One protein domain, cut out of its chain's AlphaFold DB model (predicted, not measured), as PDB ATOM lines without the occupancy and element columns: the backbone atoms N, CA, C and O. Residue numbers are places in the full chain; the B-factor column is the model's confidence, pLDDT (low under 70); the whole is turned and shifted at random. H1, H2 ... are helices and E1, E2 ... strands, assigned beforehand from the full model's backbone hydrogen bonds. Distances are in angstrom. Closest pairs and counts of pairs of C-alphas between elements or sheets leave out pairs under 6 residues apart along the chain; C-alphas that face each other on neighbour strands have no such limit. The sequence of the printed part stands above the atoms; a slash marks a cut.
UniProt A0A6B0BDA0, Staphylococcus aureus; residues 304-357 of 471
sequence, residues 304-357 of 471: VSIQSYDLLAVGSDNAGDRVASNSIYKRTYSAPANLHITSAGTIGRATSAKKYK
ATOM      1  N   VAL A 304     189.773 267.312 140.510       79.88
ATOM      2  CA  VAL A 304     189.223 268.639 140.821       79.88
ATOM      3  C   VAL A 304     189.622 268.967 142.254       79.88
ATOM      4  O   VAL A 304     189.072 268.401 143.196       79.88
ATOM      5  N   SER A 305     190.592 269.861 142.429       68.75
ATOM      6  CA  SER A 305     190.956 270.340 143.761       68.75
ATOM      7  C   SER A 305     189.941 271.374 144.231       68.75
ATOM      8  O   SER A 305     189.874 272.480 143.697       68.75
ATOM      9  N   ILE A 306     189.176 271.035 145.264       74.75
ATOM     10  CA  ILE A 306     188.431 272.033 146.026       74.75
ATOM     11  C   ILE A 306     189.418 272.527 147.086       74.75
ATOM     12  O   ILE A 306     189.713 271.819 148.044       74.75
ATOM     13  N   GLN A 307     189.999 273.706 146.844       67.00
ATOM     14  CA  GLN A 307     191.085 274.335 147.617       67.00
ATOM     15  C   GLN A 307     192.504 273.765 147.375       67.00
ATOM     16  O   GLN A 307     193.389 274.548 147.040       67.00
ATOM     17  N   SER A 308     192.751 272.450 147.495       66.06
ATOM     18  CA  SER A 308     194.034 271.802 147.114       66.06
ATOM     19  C   SER A 308     193.926 270.265 147.040       66.06
ATOM     20  O   SER A 308     192.978 269.691 147.574       66.06
ATOM     21  N   TYR A 309     194.903 269.584 146.414       60.53
ATOM     22  CA  TYR A 309     194.989 268.108 146.395       60.53
ATOM     23  C   TYR A 309     195.052 267.482 147.801       60.53
ATOM     24  O   TYR A 309     194.557 266.376 148.000       60.53
ATOM     25  N   ASP A 310     195.627 268.177 148.787       71.12
ATOM     26  CA  ASP A 310     195.769 267.650 150.149       71.12
ATOM     27  C   ASP A 310     194.455 267.660 150.944       71.12
ATOM     28  O   ASP A 310     194.326 266.923 151.927       71.12
ATOM     29  N   LEU A 311     193.489 268.500 150.566       78.50
ATOM     30  CA  LEU A 311     192.289 268.752 151.363       78.50
ATOM     31  C   LEU A 311     191.123 267.850 150.975       78.50
ATOM     32  O   LEU A 311     190.682 267.062 151.807       78.50
ATOM     33  N   LEU A 312     190.618 267.944 149.747       84.31
ATOM     34  CA  LEU A 312     189.536 267.087 149.269       84.31
ATOM     35  C   LEU A 312     189.606 266.963 147.750       84.31
ATOM     36  O   LEU A 312     189.544 267.959 147.025       84.31
ATOM     37  N   ALA A 313     189.696 265.724 147.288       81.00
ATOM     38  CA  ALA A 313     189.727 265.373 145.886       81.00
ATOM     39  C   ALA A 313     188.604 264.374 145.577       81.00
ATOM     40  O   ALA A 313     188.439 263.374 146.273       81.00
ATOM     41  N   VAL A 314     187.839 264.652 144.523       83.06
ATOM     42  CA  VAL A 314     186.828 263.749 143.959       83.06
ATOM     43  C   VAL A 314     187.203 263.530 142.496       83.06
ATOM     44  O   VAL A 314     187.399 264.505 141.761       83.06
ATOM     45  N   GLY A 315     187.388 262.279 142.081       81.00
ATOM     46  CA  GLY A 315     187.907 261.961 140.751       81.00
ATOM     47  C   GLY A 315     188.148 260.470 140.557       81.00
ATOM     48  O   GLY A 315     187.457 259.665 141.166       81.00
ATOM     49  N   SER A 316     189.124 260.113 139.726       77.44
ATOM     50  CA  SER A 316     189.471 258.722 139.426       77.44
ATOM     51  C   SER A 316     190.970 258.518 139.229       77.44
ATOM     52  O   SER A 316     191.687 259.457 138.869       77.44
ATOM     53  N   ASP A 317     191.428 257.292 139.468       81.00
ATOM     54  CA  ASP A 317     192.728 256.774 139.031       81.00
ATOM     55  C   ASP A 317     192.520 255.661 137.980       81.00
ATOM     56  O   ASP A 317     191.428 255.521 137.425       81.00
ATOM     57  N   ASN A 318     193.556 254.884 137.647       78.94
ATOM     58  CA  ASN A 318     193.392 253.802 136.667       78.94
ATOM     59  C   ASN A 318     192.708 252.552 137.267       78.94
ATOM     60  O   ASN A 318     192.500 251.583 136.534       78.94
ATOM     61  N   ALA A 319     192.363 252.561 138.560       80.31
ATOM     62  CA  ALA A 319     191.658 251.498 139.270       80.31
ATOM     63  C   ALA A 319     190.166 251.816 139.509       80.31
ATOM     64  O   ALA A 319     189.387 250.890 139.748       80.31
ATOM     65  N   GLY A 320     189.749 253.083 139.386       81.06
ATOM     66  CA  GLY A 320     188.340 253.492 139.381       81.06
ATOM     67  C   GLY A 320     188.079 254.889 139.949       81.06
ATOM     68  O   GLY A 320     188.997 255.679 140.176       81.06
ATOM     69  N   ASP A 321     186.799 255.199 140.168       84.88
ATOM     70  CA  ASP A 321     186.350 256.447 140.798       84.88
ATOM     71  C   ASP A 321     186.588 256.419 142.321       84.88
ATOM     72  O   ASP A 321     186.363 255.402 142.978       84.88
ATOM     73  N   ARG A 322     187.024 257.546 142.908       84.19
ATOM     74  CA  ARG A 322     187.349 257.666 144.339       84.19
ATOM     75  C   ARG A 322     187.150 259.068 144.927       84.19
ATOM     76  O   ARG A 322     187.214 260.089 144.235       84.19
ATOM     77  N   VAL A 323     186.997 259.110 146.253       86.81
ATOM     78  CA  VAL A 323     187.074 260.327 147.080       86.81
ATOM     79  C   VAL A 323     188.296 260.212 147.988       86.81
ATOM     80  O   VAL A 323     188.372 259.303 148.810       86.81
ATOM     81  N   ALA A 324     189.253 261.128 147.852       85.31
ATOM     82  CA  ALA A 324     190.528 261.083 148.563       85.31
ATOM     83  C   ALA A 324     190.797 262.376 149.344       85.31
ATOM     84  O   ALA A 324     190.463 263.480 148.909       85.31
ATOM     85  N   SER A 325     191.430 262.244 150.512       87.56
ATOM     86  CA  SER A 325     191.863 263.381 151.328       87.56
ATOM     87  C   SER A 325     193.031 263.002 152.239       87.56
ATOM     88  O   SER A 325     192.879 262.266 153.218       87.56
ATOM     89  N   ASN A 326     194.204 263.568 151.954       83.75
ATOM     90  CA  ASN A 326     195.395 263.399 152.789       83.75
ATOM     91  C   ASN A 326     195.220 264.062 154.165       83.75
ATOM     92  O   ASN A 326     195.723 263.578 155.178       83.75
ATOM     93  N   SER A 327     194.472 265.164 154.212       85.50
ATOM     94  CA  SER A 327     194.173 265.885 155.450       85.50
ATOM     95  C   SER A 327     193.252 265.095 156.380       85.50
ATOM     96  O   SER A 327     193.448 265.141 157.595       85.50
ATOM     97  N   ILE A 328     192.283 264.347 155.833       87.69
ATOM     98  CA  ILE A 328     191.468 263.408 156.615       87.69
ATOM     99  C   ILE A 328     192.347 262.256 157.115       87.69
ATOM    100  O   ILE A 328     192.337 261.972 158.308       87.69
ATOM    101  N   TYR A 329     193.157 261.649 156.240       86.75
ATOM    102  CA  TYR A 329     194.021 260.518 156.602       86.75
ATOM    103  C   TYR A 329     195.013 260.847 157.730       86.75
ATOM    104  O   TYR A 329     195.131 260.101 158.701       86.75
ATOM    105  N   LYS A 330     195.700 261.992 157.646       87.44
ATOM    106  CA  LYS A 330     196.710 262.415 158.637       87.44
ATOM    107  C   LYS A 330     196.127 262.745 160.014       87.44
ATOM    108  O   LYS A 330     196.884 262.949 160.963       87.44
ATOM    109  N   ARG A 331     194.802 262.834 160.148       87.25
ATOM    110  CA  ARG A 331     194.128 263.222 161.386       87.25
ATOM    111  C   ARG A 331     193.582 261.993 162.113       87.25
ATOM    112  O   ARG A 331     192.420 261.628 161.970       87.25
ATOM    113  N   THR A 332     194.437 261.370 162.919       89.44
ATOM    114  CA  THR A 332     194.128 260.119 163.627       89.44
ATOM    115  C   THR A 332     193.416 260.343 164.959       89.44
ATOM    116  O   THR A 332     193.712 261.295 165.683       89.44
ATOM    117  N   TYR A 333     192.548 259.403 165.327       86.94
ATOM    118  CA  TYR A 333     191.842 259.362 166.606       86.94
ATOM    119  C   TYR A 333     191.766 257.921 167.119       86.94
ATOM    120  O   TYR A 333     191.722 256.993 166.322       86.94
ATOM    121  N   SER A 334     191.674 257.735 168.438       88.00
ATOM    122  CA  SER A 334     191.457 256.413 169.059       88.00
ATOM    123  C   SER A 334     189.979 255.986 169.107       88.00
ATOM    124  O   SER A 334     189.650 254.973 169.714       88.00
ATOM    125  N   ALA A 335     189.074 256.787 168.538       83.69
ATOM    126  CA  ALA A 335     187.641 256.503 168.489       83.69
ATOM    127  C   ALA A 335     187.308 255.500 167.362       83.69
ATOM    128  O   ALA A 335     188.046 255.440 166.377       83.69
ATOM    129  N   PRO A 336     186.197 254.745 167.460       76.94
ATOM    130  CA  PRO A 336     185.785 253.815 166.408       76.94
ATOM    131  C   PRO A 336     185.420 254.536 165.100       76.94
ATOM    132  O   PRO A 336     185.002 255.700 165.105       76.94
ATOM    133  N   ALA A 337     185.543 253.822 163.977       78.12
ATOM    134  CA  ALA A 337     185.073 254.289 162.677       78.12
ATOM    135  C   ALA A 337     183.537 254.412 162.692       78.12
ATOM    136  O   ALA A 337     182.832 253.424 162.859       78.12
ATOM    137  N   ASN A 338     183.020 255.636 162.546       82.44
ATOM    138  CA  ASN A 338     181.597 255.957 162.749       82.44
ATOM    139  C   ASN A 338     180.871 256.399 161.464       82.44
ATOM    140  O   ASN A 338     179.874 257.123 161.538       82.44
ATOM    141  N   LEU A 339     181.372 256.012 160.292       88.19
ATOM    142  CA  LEU A 339     180.743 256.310 159.004       88.19
ATOM    143  C   LEU A 339     180.034 255.073 158.453       88.19
ATOM    144  O   LEU A 339     180.483 253.952 158.660       88.19
ATOM    145  N   HIS A 340     178.932 255.299 157.748       85.88
ATOM    146  CA  HIS A 340     178.196 254.287 156.999       85.88
ATOM    147  C   HIS A 340     177.949 254.810 155.585       85.88
ATOM    148  O   HIS A 340     177.668 255.997 155.421       85.88
ATOM    149  N   ILE A 341     178.058 253.942 154.582       88.69
ATOM    150  CA  ILE A 341     177.761 254.265 153.185       88.69
ATOM    151  C   ILE A 341     176.538 253.441 152.792       88.69
ATOM    152  O   ILE A 341     176.565 252.221 152.913       88.69
ATOM    153  N   THR A 342     175.463 254.105 152.372       85.06
ATOM    154  CA  THR A 342     174.245 253.423 151.902       85.06
ATOM    155  C   THR A 342     174.458 252.832 150.506       85.06
ATOM    156  O   THR A 342     175.323 253.309 149.772       85.06
ATOM    157  N   SER A 343     173.582 251.925 150.065       81.69
ATOM    158  CA  SER A 343     173.529 251.424 148.675       81.69
ATOM    159  C   SER A 343     173.471 252.548 147.626       81.69
ATOM    160  O   SER A 343     174.122 252.484 146.588       81.69
ATOM    161  N   ALA A 344     172.780 253.651 147.934       83.31
ATOM    162  CA  ALA A 344     172.733 254.855 147.095       83.31
ATOM    163  C   ALA A 344     174.020 255.721 147.107       83.31
ATOM    164  O   ALA A 344     174.012 256.838 146.590       83.31
ATOM    165  N   GLY A 345     175.106 255.280 147.753       84.75
ATOM    166  CA  GLY A 345     176.371 256.019 147.854       84.75
ATOM    167  C   GLY A 345     176.359 257.201 148.834       84.75
ATOM    168  O   GLY A 345     177.220 258.079 148.762       84.75
ATOM    169  N   THR A 346     175.390 257.266 149.753       84.94
ATOM    170  CA  THR A 346     175.279 258.365 150.726       84.94
ATOM    171  C   THR A 346     176.123 258.089 151.965       84.94
ATOM    172  O   THR A 346     175.973 257.048 152.598       84.94
ATOM    173  N   ILE A 347     176.961 259.053 152.365       89.50
ATOM    174  CA  ILE A 347     177.740 258.985 153.609       89.50
ATOM    175  C   ILE A 347     176.878 259.461 154.785       89.50
ATOM    176  O   ILE A 347     176.475 260.624 154.854       89.50
ATOM    177  N   GLY A 348     176.634 258.568 155.742       87.50
ATOM    178  CA  GLY A 348     175.947 258.829 157.004       87.50
ATOM    179  C   GLY A 348     176.827 258.562 158.228       87.50
ATOM    180  O   GLY A 348     177.903 257.974 158.135       87.50
ATOM    181  N   ARG A 349     176.358 258.986 159.410       91.12
ATOM    182  CA  ARG A 349     177.014 258.700 160.697       91.12
ATOM    183  C   ARG A 349     176.291 257.572 161.431       91.12
ATOM    184  O   ARG A 349     175.108 257.716 161.736       91.12
ATOM    185  N   ALA A 350     177.015 256.521 161.808       88.00
ATOM    186  CA  ALA A 350     176.496 255.464 162.675       88.00
ATOM    187  C   ALA A 350     176.321 255.982 164.117       88.00
ATOM    188  O   ALA A 350     177.188 256.678 164.652       88.00
ATOM    189  N   THR A 351     175.183 255.691 164.762       87.00
ATOM    190  CA  THR A 351     174.911 256.141 166.141       87.00
ATOM    191  C   THR A 351     174.232 255.064 166.977       87.00
ATOM    192  O   THR A 351     173.392 254.315 166.489       87.00
ATOM    193  N   SER A 352     174.554 255.018 168.270       86.69
ATOM    194  CA  SER A 352     173.965 254.065 169.219       86.69
ATOM    195  C   SER A 352     173.144 254.728 170.335       86.69
ATOM    196  O   SER A 352     172.557 254.027 171.162       86.69
ATOM    197  N   ALA A 353     173.052 256.061 170.361       90.06
ATOM    198  CA  ALA A 353     172.370 256.791 171.426       90.06
ATOM    199  C   ALA A 353     170.840 256.673 171.333       90.06
ATOM    200  O   ALA A 353     170.266 256.783 170.251       90.06
ATOM    201  N   LYS A 354     170.174 256.559 172.492       91.69
ATOM    202  CA  LYS A 354     168.710 256.415 172.612       91.69
ATOM    203  C   LYS A 354     167.915 257.457 171.815       91.69
ATOM    204  O   LYS A 354     166.899 257.118 171.238       91.69
ATOM    205  N   LYS A 355     168.386 258.707 171.732       93.12
ATOM    206  CA  LYS A 355     167.699 259.790 170.995       93.12
ATOM    207  C   LYS A 355     167.548 259.553 169.485       93.12
ATOM    208  O   LYS A 355     166.765 260.247 168.853       93.12
ATOM    209  N   TYR A 356     168.314 258.623 168.918       90.62
ATOM    210  CA  TYR A 356     168.237 258.238 167.506       90.62
ATOM    211  C   TYR A 356     167.501 256.905 167.302       90.62
ATOM    212  O   TYR A 356     167.523 256.366 166.203       90.62
ATOM    213  N   LYS A 357     166.893 256.346 168.356       93.25
ATOM    214  CA  LYS A 357     166.265 255.024 168.356       93.25
ATOM    215  C   LYS A 357     164.837 255.124 168.883       93.25
ATOM    216  O   LYS A 357     164.575 255.829 169.855       93.25
TER     217      LYS A 357
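This is residues 304 to 357 of the 471 residues of a protein of Staphylococcus aureus (UniProt A0A6B0BDA0). Little regular structure: two small antiparallel hairpins of two strands each, E1-E2 and E3-E4, stand apart and are joined by the short helix H1 and the link after it, of which residues 330 to 336 stand free; residues 352 to 357 stick out as a tail. The 54 printed residues run E1, E2, H1, E3, E4, mixed in class, with only 18 in named elements. The whole is loose, radius of gyration of the C-alphas 14.4 A, spanning 41 by 27 by 20 A.

Residues 304 to 305 pair antiparallel with 313 to 314 of E1, residues 313 to 316. E1 and E2, residues 321 to 324, form a hairpin at 154 degrees; N 322 and O 315 are 2.8 A apart. H1, residues 326 to 329, is too short for an O i to N i+4 pair; its one O i to N i+3 pair is within hydrogen-bond range. E3, residues 339 to 341, and E4, residues 347 to 349, form a hairpin at 142 degrees; N 348 and O 340 are 2.8 A apart. E2 is apart from E3 and E4.

E1 begins at C-alpha 313 (189.727, 265.373, 145.886) and measures 9.3 A; E2 measures 10.0 A. E4 ends at C-alpha 349 (177.014, 258.700, 160.697).

The C-alphas of Asn 318 and Lys 354, the farthest apart, are 43.7 A apart. The printed part has no cut and no long link. Residues 305 and 307 to 309 have pLDDT under 70.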